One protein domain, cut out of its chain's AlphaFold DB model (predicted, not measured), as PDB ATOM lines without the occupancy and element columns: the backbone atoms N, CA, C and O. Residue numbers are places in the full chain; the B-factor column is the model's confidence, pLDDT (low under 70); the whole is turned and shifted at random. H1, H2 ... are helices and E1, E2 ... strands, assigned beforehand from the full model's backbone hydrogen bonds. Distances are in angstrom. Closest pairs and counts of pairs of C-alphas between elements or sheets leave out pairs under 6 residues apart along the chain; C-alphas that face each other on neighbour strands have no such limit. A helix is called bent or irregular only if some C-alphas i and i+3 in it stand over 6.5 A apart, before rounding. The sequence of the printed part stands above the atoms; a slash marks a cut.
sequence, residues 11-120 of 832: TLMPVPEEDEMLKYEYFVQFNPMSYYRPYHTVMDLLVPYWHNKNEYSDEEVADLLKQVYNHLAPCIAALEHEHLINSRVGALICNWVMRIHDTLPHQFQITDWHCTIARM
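Overview. This is residues 11 to 120 of the 832 residues of an uncharacterized protein of Armillaria gallica (UniProt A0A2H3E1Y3). A slender two-stranded hairpin, E1 and E2, reaches away like an arm from one end of a small group of helices. In that group H1 and H2a form a helical hairpin side by side, H3 packs on the bent helix H2, and H4 is a short piece near H3, toward the end away from the strands. The printed part has 110 residues, with two named strands and then four named helices in the order E1, E2, H1, H2, H3, H4; the sheet E1 - E2 is antiparallel and the class is mostly helix. The whole is only just loose, close to extended, with a radius of gyration of the C-alphas of 19.7 A, and the C-alphas span 70 by 24 by 23 A, the strand arm adding to the length.

Along the chain. E1 is residues 11 to 14, 9.8 A long, beginning at C-alpha 11 (-39.636, -8.949, 0.789). E2 is residues 24 to 28, 12.7 A. H1, residues 32 to 51, is 28.0 A long; it is only just irregular, with C-alphas 35 and 38 6.8 A apart, and has a kink of 34 degrees near residue 45. H2, residues 58 to 81, was assigned as one helix by its hydrogen bonds but is bent, with C-alphas 71 and 74 6.7 A apart; its arms are H2a, residues 58 to 71, 20.1 A, and H2b, residues 74 to 81, 10.6 A. H3 is residues 88 to 101, 19.9 A. H4, residues 110 to 118, 12.5 A, ends at C-alpha 118 (-35.004, 17.768, -28.929).

Arrangement. E1 and E2 form a hairpin, antiparallel at 157 degrees, with N 25 and O 13 at 3.0 A and N 11 and O 27 at 3.2 A, within hydrogen-bond range. E1 is apart from the helices. A tight link joins E2 to H1. H1 touches H2a with residues 38 to 46 alone, closest at the C-alphas of Val 42 and Val 68, 5.7 A; this helical hairpin has a shallow tilt of 8 degrees, opposite ways. H2a and H2b stand at a steep tilt of 40 degrees. H3 touches H2a with residues 97 to 101 alone, closest at the C-alphas of Tyr 69 and His 101, 7.5 A, at a tilt of 36 degrees, only just steep. H3 only just touches H2b, with 3 pairs of C-alphas within 8 A, the closest those of Leu 79 and Gly 90, 6.7 A. The helix packing is mostly crossed, but only just: of 3 pairs of helices that touch and have a tilt, 1 is at a shallow tilt. H4 touches no helix but is near H3. Every O i to N i+4 pair is within hydrogen-bond range in H2a, H2b, H3 and H4, and 11 of 16 are in H1.

Size, cuts and confidence. The two C-alphas farthest apart, those of Asp 19 and Glu 55, are 70.8 A apart. The printed part has no cut and no long link. The mean pLDDT of the printed part is 78.4; 31 residues are under 70, among them residues 18 to 20 and 100 to 120.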
ATOM      1  N   THR A  11     -39.470  -7.501   0.643       71.62
ATOM      2  CA  THR A  11     -39.636  -8.949   0.789       71.62
ATOM      3  C   THR A  11     -38.259  -9.600   0.756       71.62
ATOM      4  O   THR A  11     -37.567  -9.543  -0.258       71.62
ATOM      5  N   LEU A  12     -37.866 -10.204   1.878       67.38
ATOM      6  CA  LEU A  12     -36.696 -11.073   1.963       67.38
ATOM      7  C   LEU A  12     -37.080 -12.458   1.446       67.38
ATOM      8  O   LEU A  12     -37.944 -13.110   2.035       67.38
ATOM      9  N   MET A  13     -36.424 -12.916   0.382       72.50
ATOM     10  CA  MET A  13     -36.501 -14.310  -0.055       72.50
ATOM     11  C   MET A  13     -35.145 -14.974   0.225       72.50
ATOM     12  O   MET A  13     -34.127 -14.463  -0.251       72.50
ATOM     13  N   PRO A  14     -35.084 -16.057   1.023       69.75
ATOM     14  CA  PRO A  14     -33.875 -16.862   1.125       69.75
ATOM     15  C   PRO A  14     -33.689 -17.633  -0.185       69.75
ATOM     16  O   PRO A  14     -34.618 -18.299  -0.647       69.75
ATOM     17  N   VAL A  15     -32.498 -17.549  -0.773       78.81
ATOM     18  CA  VAL A  15     -32.136 -18.358  -1.942       78.81
ATOM     19  C   VAL A  15     -31.669 -19.732  -1.442       78.81
ATOM     20  O   VAL A  15     -30.756 -19.781  -0.614       78.81
ATOM     21  N   PRO A  16     -32.282 -20.848  -1.880       63.84
ATOM     22  CA  PRO A  16     -31.848 -22.184  -1.492       63.84
ATOM     23  C   PRO A  16     -30.641 -22.616  -2.335       63.84
ATOM     24  O   PRO A  16     -30.793 -23.218  -3.395       63.84
ATOM     25  N   GLU A  17     -29.441 -22.311  -1.853       80.00
ATOM     26  CA  GLU A  17     -28.215 -23.003  -2.264       80.00
ATOM     27  C   GLU A  17     -27.932 -24.141  -1.275       80.00
ATOM     28  O   GLU A  17     -28.080 -23.975  -0.062       80.00
ATOM     29  N   GLU A  18     -27.534 -25.304  -1.784       69.06
ATOM     30  CA  GLU A  18     -27.124 -26.435  -0.951       69.06
ATOM     31  C   GLU A  18     -25.690 -26.196  -0.422       69.06
ATOM     32  O   GLU A  18     -24.814 -25.745  -1.158       69.06
ATOM     33  N   ASP A  19     -25.473 -26.468   0.870       67.12
ATOM     34  CA  ASP A  19     -24.205 -26.364   1.623       67.12
ATOM     35  C   ASP A  19     -23.526 -24.978   1.818       67.12
ATOM     36  O   ASP A  19     -22.467 -24.923   2.448       67.12
ATOM     37  N   GLU A  20     -24.130 -23.841   1.435       68.25
ATOM     38  CA  GLU A  20     -23.612 -22.495   1.791       68.25
ATOM     39  C   GLU A  20     -24.528 -21.634   2.694       68.25
ATOM     40  O   GLU A  20     -25.725 -21.857   2.863       68.25
ATOM     41  N   MET A  21     -23.919 -20.624   3.331       70.94
ATOM     42  CA  MET A  21     -24.561 -19.701   4.274       70.94
ATOM     43  C   MET A  21     -25.686 -18.887   3.611       70.94
ATOM     44  O   MET A  21     -25.429 -18.141   2.670       70.94
ATOM     45  N   LEU A  22     -26.905 -18.980   4.170       69.31
ATOM     46  CA  LEU A  22     -28.151 -18.373   3.667       69.31
ATOM     47  C   LEU A  22     -27.979 -16.965   3.067       69.31
ATOM     48  O   LEU A  22     -27.920 -15.960   3.786       69.31
ATOM     49  N   LYS A  23     -27.985 -16.898   1.733       73.00
ATOM     50  CA  LYS A  23     -28.015 -15.649   0.970       73.00
ATOM     51  C   LYS A  23     -29.468 -15.154   0.885       73.00
ATOM     52  O   LYS A  23     -30.369 -15.890   0.483       73.00
ATOM     53  N   TYR A  24     -29.705 -13.905   1.288       79.44
ATOM     54  CA  TYR A  24     -31.019 -13.257   1.217       79.44
ATOM     55  C   TYR A  24     -31.048 -12.229   0.090       79.44
ATOM     56  O   TYR A  24     -30.261 -11.281   0.099       79.44
ATOM     57  N   GLU A  25     -31.997 -12.366  -0.835       68.44
ATOM     58  CA  GLU A  25     -32.215 -11.374  -1.885       68.44
ATOM     59  C   GLU A  25     -33.291 -10.354  -1.468       68.44
ATOM     60  O   GLU A  25     -34.324 -10.697  -0.880       68.44
ATOM     61  N   TYR A  26     -33.021  -9.073  -1.739       70.38
ATOM     62  CA  TYR A  26     -33.861  -7.940  -1.342       70.38
ATOM     63  C   TYR A  26     -34.742  -7.466  -2.500       70.38
ATOM     64  O   TYR A  26     -34.380  -6.544  -3.236       70.38
ATOM     65  N   PHE A  27     -35.945  -8.024  -2.616       63.53
ATOM     66  CA  PHE A  27     -36.913  -7.547  -3.600       63.53
ATOM     67  C   PHE A  27     -37.619  -6.278  -3.105       63.53
ATOM     68  O   PHE A  27     -38.358  -6.289  -2.115       63.53
ATOM     69  N   VAL A  28     -37.393  -5.167  -3.814       73.31
ATOM     70  CA  VAL A  28     -38.114  -3.899  -3.630       73.31
ATOM     71  C   VAL A  28     -39.227  -3.826  -4.671       73.31
ATOM     72  O   VAL A  28     -38.956  -3.766  -5.869       73.31
ATOM     73  N   GLN A  29     -40.487  -3.808  -4.228       68.94
ATOM     74  CA  GLN A  29     -41.635  -3.737  -5.134       68.94
ATOM     75  C   GLN A  29     -41.756  -2.341  -5.777       68.94
ATOM     76  O   GLN A  29     -42.412  -1.442  -5.251       68.94
ATOM     77  N   PHE A  30     -41.102  -2.158  -6.924       73.12
ATOM     78  CA  PHE A  30     -41.124  -0.915  -7.692       73.12
ATOM     79  C   PHE A  30     -42.462  -0.723  -8.422       73.12
ATOM     80  O   PHE A  30     -42.943  -1.620  -9.112       73.12
ATOM     81  N   ASN A  31     -43.047   0.473  -8.316       80.75
ATOM     82  CA  ASN A  31     -44.242   0.851  -9.067       80.75
ATOM     83  C   ASN A  31     -43.858   1.786 -10.233       80.75
ATOM     84  O   ASN A  31     -43.683   2.983 -10.007       80.75
ATOM     85  N   PRO A  32     -43.781   1.311 -11.491       74.75
ATOM     86  CA  PRO A  32     -43.415   2.174 -12.616       74.75
ATOM     87  C   PRO A  32     -44.408   3.328 -12.839       74.75
ATOM     88  O   PRO A  32     -44.029   4.371 -13.369       74.75
ATOM     89  N   MET A  33     -45.664   3.206 -12.392       77.81
ATOM     90  CA  MET A  33     -46.670   4.257 -12.575       77.81
ATOM     91  C   MET A  33     -46.465   5.466 -11.654       77.81
ATOM     92  O   MET A  33     -46.857   6.568 -12.041       77.81
ATOM     93  N   SER A  34     -45.835   5.327 -10.477       77.50
ATOM     94  CA  SER A  34     -45.419   6.516  -9.706       77.50
ATOM     95  C   SER A  34     -44.274   7.251 -10.406       77.50
ATOM     96  O   SER A  34     -44.209   8.476 -10.339       77.50
ATOM     97  N   TYR A  35     -43.440   6.512 -11.142       79.56
ATOM     98  CA  TYR A  35     -42.275   7.029 -11.844       79.56
ATOM     99  C   TYR A  35     -42.616   7.793 -13.137       79.56
ATOM    100  O   TYR A  35     -42.078   8.872 -13.383       79.56
ATOM    101  N   TYR A  36     -43.536   7.277 -13.959       84.31
ATOM    102  CA  TYR A  36     -43.908   7.911 -15.237       84.31
ATOM    103  C   TYR A  36     -44.986   9.003 -15.119       84.31
ATOM    104  O   TYR A  36     -45.084   9.870 -15.988       84.31
ATOM    105  N   ARG A  37     -45.783   9.022 -14.044       87.06
ATOM    106  CA  ARG A  37     -46.860  10.016 -13.848       87.06
ATOM    107  C   ARG A  37     -46.400  11.492 -13.823       87.06
ATOM    108  O   ARG A  37     -47.121  12.321 -14.384       87.06
ATOM    109  N   PRO A  38     -45.245  11.865 -13.233       86.69
ATOM    110  CA  PRO A  38     -44.719  13.229 -13.323       86.69
ATOM    111  C   PRO A  38     -44.363  13.610 -14.764       86.69
ATOM    112  O   PRO A  38     -44.715  14.694 -15.222       86.69
ATOM    113  N   TYR A  39     -43.726  12.688 -15.494       86.50
ATOM    114  CA  TYR A  39     -43.324  12.880 -16.886       86.50
ATOM    115  C   TYR A  39     -44.541  13.086 -17.798       86.50
ATOM    116  O   TYR A  39     -44.565  14.046 -18.563       86.50
ATOM    117  N   HIS A  40     -45.587  12.260 -17.654       90.06
ATOM    118  CA  HIS A  40     -46.840  12.422 -18.403       90.06
ATOM    119  C   HIS A  40     -47.467  13.803 -18.156       90.06
ATOM    120  O   HIS A  40     -47.693  14.538 -19.110       90.06
ATOM    121  N   THR A  41     -47.625  14.204 -16.885       90.38
ATOM    122  CA  THR A  41     -48.175  15.522 -16.501       90.38
ATOM    123  C   THR A  41     -47.413  16.693 -17.143       90.38
ATOM    124  O   THR A  41     -48.009  17.715 -17.473       90.38
ATOM    125  N   VAL A  42     -46.094  16.571 -17.332       93.12
ATOM    126  CA  VAL A  42     -45.286  17.604 -18.003       93.12
ATOM    127  C   VAL A  42     -45.406  17.541 -19.522       93.12
ATOM    128  O   VAL A  42     -45.435  18.589 -20.166       93.12
ATOM    129  N   MET A  43     -45.516  16.352 -20.110       93.00
ATOM    130  CA  MET A  43     -45.758  16.217 -21.548       93.00
ATOM    131  C   MET A  43     -47.140  16.761 -21.934       93.00
ATOM    132  O   MET A  43     -47.234  17.481 -22.924       93.00
ATOM    133  N   ASP A  44     -48.167  16.566 -21.103       94.88
ATOM    134  CA  ASP A  44     -49.492  17.187 -21.273       94.88
ATOM    135  C   ASP A  44     -49.427  18.732 -21.305       94.88
ATOM    136  O   ASP A  44     -50.230  19.377 -21.981       94.88
ATOM    137  N   LEU A  45     -48.453  19.334 -20.608       94.75
ATOM    138  CA  LEU A  45     -48.200  20.781 -20.605       94.75
ATOM    139  C   LEU A  45     -47.334  21.240 -21.794       94.75
ATOM    140  O   LEU A  45     -47.571  22.315 -22.348       94.75
ATOM    141  N   LEU A  46     -46.335  20.451 -22.204       95.50
ATOM    142  CA  LEU A  46     -45.395  20.815 -23.275       95.50
ATOM    143  C   LEU A  46     -45.931  20.542 -24.691       95.50
ATOM    144  O   LEU A  46     -45.592  21.285 -25.611       95.50
ATOM    145  N   VAL A  47     -46.781  19.529 -24.881       95.69
ATOM    146  CA  VAL A  47     -47.336  19.155 -26.196       95.69
ATOM    147  C   VAL A  47     -48.144  20.291 -26.858       95.69
ATOM    148  O   VAL A  47     -47.878  20.577 -28.030       95.69
ATOM    149  N   PRO A  48     -49.052  21.014 -26.163       96.12
ATOM    150  CA  PRO A  48     -49.725  22.187 -26.731       96.12
ATOM    151  C   PRO A  48     -48.750  23.271 -27.214       96.12
ATOM    152  O   PRO A  48     -48.936  23.846 -28.286       96.12
ATOM    153  N   TYR A  49     -47.668  23.499 -26.466       96.50
ATOM    154  CA  TYR A  49     -46.621  24.452 -26.830       96.50
ATOM    155  C   TYR A  49     -45.774  23.988 -28.019       96.50
ATOM    156  O   TYR A  49     -45.409  24.806 -28.859       96.50
ATOM    157  N   TRP A  50     -45.484  22.693 -28.156       93.19
ATOM    158  CA  TRP A  50     -44.779  22.184 -29.337       93.19
ATOM    159  C   TRP A  50     -45.610  22.319 -30.615       93.19
ATOM    160  O   TRP A  50     -45.064  22.713 -31.645       93.19
ATOM    161  N   HIS A  51     -46.921  22.063 -30.555       95.06
ATOM    162  CA  HIS A  51     -47.808  22.246 -31.707       95.06
ATOM    163  C   HIS A  51     -48.000  23.723 -32.081       95.06
ATOM    164  O   HIS A  51     -47.939  24.065 -33.263       95.06
ATOM    165  N   ASN A  52     -48.175  24.603 -31.091       96.31
ATOM    166  CA  ASN A  52     -48.546  26.004 -31.310       96.31
ATOM    167  C   ASN A  52     -47.412  26.987 -30.964       96.31
ATOM    168  O   ASN A  52     -47.665  28.140 -30.633       96.31
ATOM    169  N   LYS A  53     -46.146  26.559 -31.063       90.69
ATOM    170  CA  LYS A  53     -44.940  27.312 -30.652       90.69
ATOM    171  C   LYS A  53     -44.903  28.789 -31.069       90.69
ATOM    172  O   LYS A  53     -44.347  29.607 -30.346       90.69
ATOM    173  N   ASN A  54     -45.447  29.119 -32.240       95.06
ATOM    174  CA  ASN A  54     -45.431  30.473 -32.805       95.06
ATOM    175  C   ASN A  54     -46.590  31.366 -32.310       95.06
ATOM    176  O   ASN A  54     -46.652  32.532 -32.692       95.06
ATOM    177  N   GLU A  55     -47.529  30.814 -31.535       96.62
ATOM    178  CA  GLU A  55     -48.689  31.520 -30.973       96.62
ATOM    179  C   GLU A  55     -48.450  31.986 -29.527       96.62
ATOM    180  O   GLU A  55     -49.059  32.967 -29.114       96.62
ATOM    181  N   TYR A  56     -47.553  31.319 -28.788       96.62
ATOM    182  CA  TYR A  56     -47.166  31.677 -27.418       96.62
ATOM    183  C   TYR A  56     -46.217  32.887 -27.404       96.62
ATOM    184  O   TYR A  56     -45.225  32.902 -28.139       96.62
ATOM    185  N   SER A  57     -46.463  33.865 -26.527       97.00
ATOM    186  CA  SER A  57     -45.498  34.938 -26.238       97.00
ATOM    187  C   SER A  57     -44.347  34.462 -25.340       97.00
ATOM    188  O   SER A  57     -44.466  33.454 -24.641       97.00
ATOM    189  N   ASP A  58     -43.239  35.209 -25.301       93.56
ATOM    190  CA  ASP A  58     -42.093  34.909 -24.427       93.56
ATOM    191  C   ASP A  58     -42.510  34.821 -22.941       93.56
ATOM    192  O   ASP A  58     -41.996  33.989 -22.187       93.56
ATOM    193  N   GLU A  59     -43.486  35.634 -22.515       95.31
ATOM    194  CA  GLU A  59     -44.082  35.579 -21.177       95.31
ATOM    195  C   GLU A  59     -44.922  34.313 -20.949       95.31
ATOM    196  O   GLU A  59     -44.828  33.702 -19.881       95.31
ATOM    197  N   GLU A  60     -45.712  33.884 -21.937       96.44
ATOM    198  CA  GLU A  60     -46.516  32.656 -21.851       96.44
ATOM    199  C   GLU A  60     -45.629  31.402 -21.835       96.44
ATOM    200  O   GLU A  60     -45.917  30.452 -21.103       96.44
ATOM    201  N   VAL A  61     -44.501  31.417 -22.558       95.75
ATOM    202  CA  VAL A  61     -43.458  30.383 -22.448       95.75
ATOM    203  C   VAL A  61     -42.842  30.387 -21.047       95.75
ATOM    204  O   VAL A  61     -42.695  29.324 -20.444       95.75
ATOM    205  N   ALA A  62     -42.525  31.554 -20.479       94.06
ATOM    206  CA  ALA A  62     -41.959  31.643 -19.132       94.06
ATOM    207  C   ALA A  62     -42.923  31.137 -18.038       94.06
ATOM    208  O   ALA A  62     -42.498  30.403 -17.138       94.06
ATOM    209  N   ASP A  63     -44.217  31.466 -18.113       96.38
ATOM    210  CA  ASP A  63     -45.221  30.942 -17.176       96.38
ATOM    211  C   ASP A  63     -45.544  29.453 -17.417       96.38
ATOM    212  O   ASP A  63     -45.863  28.744 -16.458       96.38
ATOM    213  N   LEU A  64     -45.392  28.931 -18.642       96.38
ATOM    214  CA  LEU A  64     -45.466  27.491 -18.916       96.38
ATOM    215  C   LEU A  64     -44.283  26.728 -18.301       96.38
ATOM    216  O   LEU A  64     -44.491  25.732 -17.608       96.38
ATOM    217  N   LEU A  65     -43.049  27.210 -18.485       94.94
ATOM    218  CA  LEU A  65     -41.848  26.621 -17.870       94.94
ATOM    219  C   LEU A  65     -41.955  26.591 -16.341       94.94
ATOM    220  O   LEU A  65     -41.594  25.606 -15.696       94.94
ATOM    221  N   LYS A  66     -42.519  27.650 -15.760       95.00
ATOM    222  CA  LYS A  66     -42.804  27.758 -14.329       95.00
ATOM    223  C   LYS A  66     -43.898  26.791 -13.865       95.00
ATOM    224  O   LYS A  66     -43.769  26.230 -12.782       95.00
ATOM    225  N   GLN A  67     -44.939  26.540 -14.666       95.19
ATOM    226  CA  GLN A  67     -45.911  25.472 -14.388       95.19
ATOM    227  C   GLN A  67     -45.248  24.090 -14.426       95.19
ATOM    228  O   GLN A  67     -45.368  23.340 -13.460       95.19
ATOM    229  N   VAL A  68     -44.485  23.789 -15.480       95.69
ATOM    230  CA  VAL A  68     -43.718  22.539 -15.619       95.69
ATOM    231  C   VAL A  68     -42.802  22.310 -14.411       95.69
ATOM    232  O   VAL A  68     -42.849  21.241 -13.802       95.69
ATOM    233  N   TYR A  69     -42.044  23.326 -13.989       93.62
ATOM    234  CA  TYR A  69     -41.208  23.247 -12.790       93.62
ATOM    235  C   TYR A  69     -42.027  23.003 -11.509       93.62
ATOM    236  O   TYR A  69     -41.684  22.122 -10.722       93.62
ATOM    237  N   ASN A  70     -43.142  23.718 -11.315       93.88
ATOM    238  CA  ASN A  70     -44.020  23.530 -10.152       93.88
ATOM    239  C   ASN A  70     -44.654  22.126 -10.094       93.88
ATOM    240  O   ASN A  70     -44.928  21.634  -9.000       93.88
ATOM    241  N   HIS A  71     -44.875  21.476 -11.241       91.12
ATOM    242  CA  HIS A  71     -45.331  20.085 -11.306       91.12
ATOM    243  C   HIS A  71     -44.209  19.069 -11.042       91.12
ATOM    244  O   HIS A  71     -44.486  17.992 -10.516       91.12
ATOM    245  N   LEU A  72     -42.953  19.404 -11.356       91.25
ATOM    246  CA  LEU A  72     -41.795  18.525 -11.155       91.25
ATOM    247  C   LEU A  72     -41.198  18.603  -9.748       91.25
ATOM    248  O   LEU A  72     -40.790  17.572  -9.216       91.25
ATOM    249  N   ALA A  73     -41.160  19.783  -9.125       92.88
ATOM    250  CA  ALA A  73     -40.513  19.982  -7.826       92.88
ATOM    251  C   ALA A  73     -41.013  19.029  -6.707       92.88
ATOM    252  O   ALA A  73     -40.168  18.464  -6.009       92.88
ATOM    253  N   PRO A  74     -42.327  18.742  -6.555       90.75
ATOM    254  CA  PRO A  74     -42.802  17.752  -5.581       90.75
ATOM    255  C   PRO A  74     -42.337  16.322  -5.888       90.75
ATOM    256  O   PRO A  74     -42.167  15.514  -4.980       90.75
ATOM    257  N   CYS A  75     -42.132  16.000  -7.166       87.62
ATOM    258  CA  CYS A  75     -41.716  14.676  -7.615       87.62
ATOM    259  C   CYS A  75     -40.204  14.471  -7.465       87.62
ATOM    260  O   CYS A  75     -39.780  13.370  -7.134       87.62
ATOM    261  N   ILE A  76     -39.400  15.528  -7.615       85.25
ATOM    262  CA  ILE A  76     -37.969  15.508  -7.272       85.25
ATOM    263  C   ILE A  76     -37.802  15.276  -5.770       85.25
ATOM    264  O   ILE A  76     -37.102  14.348  -5.387       85.25
ATOM    265  N   ALA A  77     -38.526  16.025  -4.931       87.75
ATOM    266  CA  ALA A  77     -38.489  15.843  -3.478       87.75
ATOM    267  C   ALA A  77     -38.906  14.421  -3.038       87.75
ATOM    268  O   ALA A  77     -38.389  13.897  -2.053       87.75
ATOM    269  N   ALA A  78     -39.806  13.762  -3.783       85.06
ATOM    270  CA  ALA A  78     -40.129  12.350  -3.572       85.06
ATOM    271  C   ALA A  78     -38.974  11.413  -3.990       85.06
ATOM    272  O   ALA A  78     -38.596  10.537  -3.218       85.06
ATOM    273  N   LEU A  79     -38.363  11.624  -5.164       82.75
ATOM    274  CA  LEU A  79     -37.208  10.840  -5.636       82.75
ATOM    275  C   LEU A  79     -35.962  11.004  -4.744       82.75
ATOM    276  O   LEU A  79     -35.181  10.059  -4.607       82.75
ATOM    277  N   GLU A  80     -35.787  12.177  -4.132       83.12
ATOM    278  CA  GLU A  80     -34.793  12.448  -3.087       83.12
ATOM    279  C   GLU A  80     -35.081  11.615  -1.831       83.12
ATOM    280  O   GLU A  80     -34.215  10.872  -1.366       83.12
ATOM    281  N   HIS A  81     -36.312  11.688  -1.312       79.69
ATOM    282  CA  HIS A  81     -36.718  11.006  -0.078       79.69
ATOM    283  C   HIS A  81     -36.748   9.469  -0.213       79.69
ATOM    284  O   HIS A  81     -36.476   8.758   0.755       79.69
ATOM    285  N   GLU A  82     -37.060   8.931  -1.391       83.56
ATOM    286  CA  GLU A  82     -37.064   7.483  -1.652       83.56
ATOM    287  C   GLU A  82     -35.660   6.929  -1.994       83.56
ATOM    288  O   GLU A  82     -35.524   5.751  -2.323       83.56
ATOM    289  N   HIS A  83     -34.606   7.761  -1.936       78.81
ATOM    290  CA  HIS A  83     -33.237   7.476  -2.410       78.81
ATOM    291  C   HIS A  83     -33.132   7.081  -3.901       78.81
ATOM    292  O   HIS A  83     -32.051   6.727  -4.387       78.81
ATOM    293  N   LEU A  84     -34.226   7.191  -4.663       72.38
ATOM    294  CA  LEU A  84     -34.313   6.792  -6.069       72.38
ATOM    295  C   LEU A  84     -33.501   7.684  -7.015       72.38
ATOM    296  O   LEU A  84     -33.267   7.267  -8.151       72.38
ATOM    297  N   ILE A  85     -33.003   8.845  -6.568       73.12
ATOM    298  CA  ILE A  85     -31.983   9.635  -7.289       73.12
ATOM    299  C   ILE A  85     -30.789   8.780  -7.738       73.12
ATOM    300  O   ILE A  85     -30.292   8.975  -8.844       73.12
ATOM    301  N   ASN A  86     -30.365   7.808  -6.926       75.06
ATOM    302  CA  ASN A  86     -29.218   6.952  -7.245       75.06
ATOM    303  C   ASN A  86     -29.516   5.922  -8.353       75.06
ATOM    304  O   ASN A  86     -28.595   5.291  -8.870       75.06
ATOM    305  N   SER A  87     -30.782   5.748  -8.749       82.06
ATOM    306  CA  SER A  87     -31.127   4.970  -9.942       82.06
ATOM    307  C   SER A  87     -30.764   5.742 -11.216       82.06
ATOM    308  O   SER A  87     -30.863   6.968 -11.268       82.06
ATOM    309  N   ARG A  88     -30.416   5.028 -12.296       75.69
ATOM    310  CA  ARG A  88     -30.098   5.646 -13.598       75.69
ATOM    311  C   ARG A  88     -31.223   6.553 -14.112       75.69
ATOM    312  O   ARG A  88     -30.940   7.573 -14.735       75.69
ATOM    313  N   VAL A  89     -32.481   6.202 -13.841       70.44
ATOM    314  CA  VAL A  89     -33.642   7.011 -14.239       70.44
ATOM    315  C   VAL A  89     -33.806   8.229 -13.322       70.44
ATOM    316  O   VAL A  89     -34.042   9.326 -13.822       70.44
ATOM    317  N   GLY A  90     -33.576   8.078 -12.010       79.00
ATOM    318  CA  GLY A  90     -33.544   9.182 -11.040       79.00
ATOM    319  C   GLY A  90     -32.517  10.241 -11.414       79.00
ATOM    320  O   GLY A  90     -32.864  11.411 -11.561       79.00
ATOM    321  N   ALA A  91     -31.286   9.815 -11.689       76.00
ATOM    322  CA  ALA A  91     -30.229  10.685 -12.187       76.00
ATOM    323  C   ALA A  91     -30.601  11.371 -13.517       76.00
ATOM    324  O   ALA A  91     -30.257  12.535 -13.709       76.00
ATOM    325  N   LEU A  92     -31.328  10.700 -14.422       76.88
ATOM    326  CA  LEU A  92     -31.815  11.304 -15.669       76.88
ATOM    327  C   LEU A  92     -32.903  12.359 -15.430       76.88
ATOM    328  O   LEU A  92     -32.787  13.449 -15.989       76.88
ATOM    329  N   ILE A  93     -33.908  12.092 -14.584       73.62
ATOM    330  CA  ILE A  93     -34.927  13.094 -14.230       73.62
ATOM    331  C   ILE A  93     -34.281  14.277 -13.503       73.62
ATOM    332  O   ILE A  93     -34.510  15.417 -13.894       73.62
ATOM    333  N   CYS A  94     -33.423  14.051 -12.509       75.00
ATOM    334  CA  CYS A  94     -32.789  15.142 -11.766       75.00
ATOM    335  C   CYS A  94     -31.818  15.962 -12.633       75.00
ATOM    336  O   CYS A  94     -31.842  17.188 -12.562       75.00
ATOM    337  N   ASN A  95     -31.033  15.338 -13.519       79.31
ATOM    338  CA  ASN A  95     -30.224  16.048 -14.522       79.31
ATOM    339  C   ASN A  95     -31.109  16.844 -15.496       79.31
ATOM    340  O   ASN A  95     -30.797  17.991 -15.809       79.31
ATOM    341  N   TRP A  96     -32.234  16.276 -15.942       79.06
ATOM    342  CA  TRP A  96     -33.193  16.993 -16.779       79.06
ATOM    343  C   TRP A  96     -33.762  18.213 -16.052       79.06
ATOM    344  O   TRP A  96     -33.638  19.305 -16.593       79.06
ATOM    345  N   VAL A  97     -34.288  18.092 -14.825       73.56
ATOM    346  CA  VAL A  97     -34.887  19.253 -14.138       73.56
ATOM    347  C   VAL A  97     -33.852  20.258 -13.628       73.56
ATOM    348  O   VAL A  97     -34.131  21.454 -13.692       73.56
ATOM    349  N   MET A  98     -32.633  19.854 -13.246       74.69
ATOM    350  CA  MET A  98     -31.537  20.817 -13.031       74.69
ATOM    351  C   MET A  98     -31.260  21.629 -14.306       74.69
ATOM    352  O   MET A  98     -31.132  22.847 -14.236       74.69
ATOM    353  N   ARG A  99     -31.306  21.009 -15.496       74.12
ATOM    354  CA  ARG A  99     -31.233  21.710 -16.798       74.12
ATOM    355  C   ARG A  99     -32.486  22.519 -17.183       74.12
ATOM    356  O   ARG A  99     -32.485  23.112 -18.256       74.12
ATOM    357  N   ILE A 100     -33.535  22.542 -16.355       68.00
ATOM    358  CA  ILE A 100     -34.666  23.490 -16.454       68.00
ATOM    359  C   ILE A 100     -34.498  24.612 -15.416       68.00
ATOM    360  O   ILE A 100     -34.766  25.781 -15.695       68.00
ATOM    361  N   HIS A 101     -34.067  24.247 -14.208       63.97
ATOM    362  CA  HIS A 101     -33.966  25.117 -13.041       63.97
ATOM    363  C   HIS A 101     -32.734  26.031 -13.087       63.97
ATOM    364  O   HIS A 101     -32.858  27.250 -12.972       63.97
ATOM    365  N   ASP A 102     -31.547  25.475 -13.309       65.44
ATOM    366  CA  ASP A 102     -30.289  26.232 -13.283       65.44
ATOM    367  C   ASP A 102     -30.153  27.147 -14.516       65.44
ATOM    368  O   ASP A 102     -29.402  28.123 -14.510       65.44
ATOM    369  N   THR A 103     -30.957  26.886 -15.551       56.72
ATOM    370  CA  THR A 103     -31.161  27.724 -16.742       56.72
ATOM    371  C   THR A 103     -32.283  28.762 -16.563       56.72
ATOM    372  O   THR A 103     -32.908  29.165 -17.546       56.72
ATOM    373  N   LEU A 104     -32.579  29.176 -15.320       54.88
ATOM    374  CA  LEU A 104     -33.660  30.112 -14.961       54.88
ATOM    375  C   LEU A 104     -33.700  31.338 -15.918       54.88
ATOM    376  O   LEU A 104     -32.648  31.879 -16.277       54.88
ATOM    377  N   PRO A 105     -34.884  31.829 -16.343       47.81
ATOM    378  CA  PRO A 105     -35.115  32.288 -17.725       47.81
ATOM    379  C   PRO A 105     -34.596  33.699 -18.073       47.81
ATOM    380  O   PRO A 105     -35.109  34.348 -18.976       47.81
ATOM    381  N   HIS A 106     -33.604  34.225 -17.354       42.19
ATOM    382  CA  HIS A 106     -33.074  35.580 -17.564       42.19
ATOM    383  C   HIS A 106     -31.932  35.657 -18.596       42.19
ATOM    384  O   HIS A 106     -31.548  36.761 -18.980       42.19
ATOM    385  N   GLN A 107     -31.361  34.520 -19.019       50.66
ATOM    386  CA  GLN A 107     -30.256  34.474 -19.996       50.66
ATOM    387  C   GLN A 107     -30.340  33.337 -21.029       50.66
ATOM    388  O   GLN A 107     -29.606  33.374 -22.013       50.66
ATOM    389  N   PHE A 108     -31.212  32.341 -20.840       48.94
ATOM    390  CA  PHE A 108     -31.355  31.232 -21.786       48.94
ATOM    391  C   PHE A 108     -32.191  31.671 -22.994       48.94
ATOM    392  O   PHE A 108     -33.310  32.158 -22.821       48.94
ATOM    393  N   GLN A 109     -31.675  31.516 -24.217       58.81
ATOM    394  CA  GLN A 109     -32.469  31.814 -25.409       58.81
ATOM    395  C   GLN A 109     -33.457  30.670 -25.656       58.81
ATOM    396  O   GLN A 109     -33.124  29.496 -25.495       58.81
ATOM    397  N   ILE A 110     -34.674  30.997 -26.100       57.66
ATOM    398  CA  ILE A 110     -35.726  30.001 -26.381       57.66
ATOM    399  C   ILE A 110     -35.240  28.954 -27.410       57.66
ATOM    400  O   ILE A 110     -35.606  27.783 -27.338       57.66
ATOM    401  N   THR A 111     -34.334  29.329 -28.318       56.31
ATOM    402  CA  THR A 111     -33.635  28.409 -29.234       56.31
ATOM    403  C   THR A 111     -32.866  27.297 -28.518       56.31
ATOM    404  O   THR A 111     -32.962  26.136 -28.919       56.31
ATOM    405  N   ASP A 112     -32.144  27.622 -27.448       64.00
ATOM    406  CA  ASP A 112     -31.280  26.685 -26.720       64.00
ATOM    407  C   ASP A 112     -32.121  25.687 -25.912       64.00
ATOM    408  O   ASP A 112     -31.772  24.508 -25.792       64.00
ATOM    409  N   TRP A 113     -33.287  26.135 -25.437       64.88
ATOM    410  CA  TRP A 113     -34.308  25.291 -24.820       64.88
ATOM    411  C   TRP A 113     -34.850  24.234 -25.793       64.88
ATOM    412  O   TRP A 113     -34.873  23.048 -25.462       64.88
ATOM    413  N   HIS A 114     -35.200  24.620 -27.026       58.81
ATOM    414  CA  HIS A 114     -35.637  23.655 -28.045       58.81
ATOM    415  C   HIS A 114     -34.544  22.646 -28.408       58.81
ATOM    416  O   HIS A 114     -34.832  21.455 -28.509       58.81
ATOM    417  N   CYS A 115     -33.297  23.098 -28.557       65.38
ATOM    418  CA  CYS A 115     -32.158  22.213 -28.798       65.38
ATOM    419  C   CYS A 115     -31.900  21.258 -27.621       65.38
ATOM    420  O   CYS A 115     -31.483  20.121 -27.840       65.38
ATOM    421  N   THR A 116     -32.159  21.691 -26.385       61.41
ATOM    422  CA  THR A 116     -32.028  20.848 -25.188       61.41
ATOM    423  C   THR A 116     -33.144  19.809 -25.112       61.41
ATOM    424  O   THR A 116     -32.846  18.637 -24.907       61.41
ATOM    425  N   ILE A 117     -34.406  20.185 -25.352       58.62
ATOM    426  CA  ILE A 117     -35.530  19.234 -25.409       58.62
ATOM    427  C   ILE A 117     -35.336  18.208 -26.531       58.62
ATOM    428  O   ILE A 117     -35.397  17.008 -26.273       58.62
ATOM    429  N   ALA A 118     -35.063  18.653 -27.761       53.88
ATOM    430  CA  ALA A 118     -35.004  17.768 -28.929       53.88
ATOM    431  C   ALA A 118     -33.884  16.714 -28.843       53.88
ATOM    432  O   ALA A 118     -33.977  15.669 -29.476       53.88
ATOM    433  N   ARG A 119     -32.838  16.968 -28.045       53.75
ATOM    434  CA  ARG A 119     -31.713  16.042 -27.810       53.75
ATOM    435  C   ARG A 119     -31.893  15.159 -26.567       53.75
ATOM    436  O   ARG A 119     -30.998  14.377 -26.262       53.75
ATOM    437  N   MET A 120     -32.995  15.323 -25.833       48.00
ATOM    438  CA  MET A 120     -33.287  14.628 -24.570       48.00
ATOM    439  C   MET A 120     -34.651  13.909 -24.590       48.00
ATOM    440  O   MET A 120     -35.006  13.260 -23.608       48.00
TER     441      MET A 120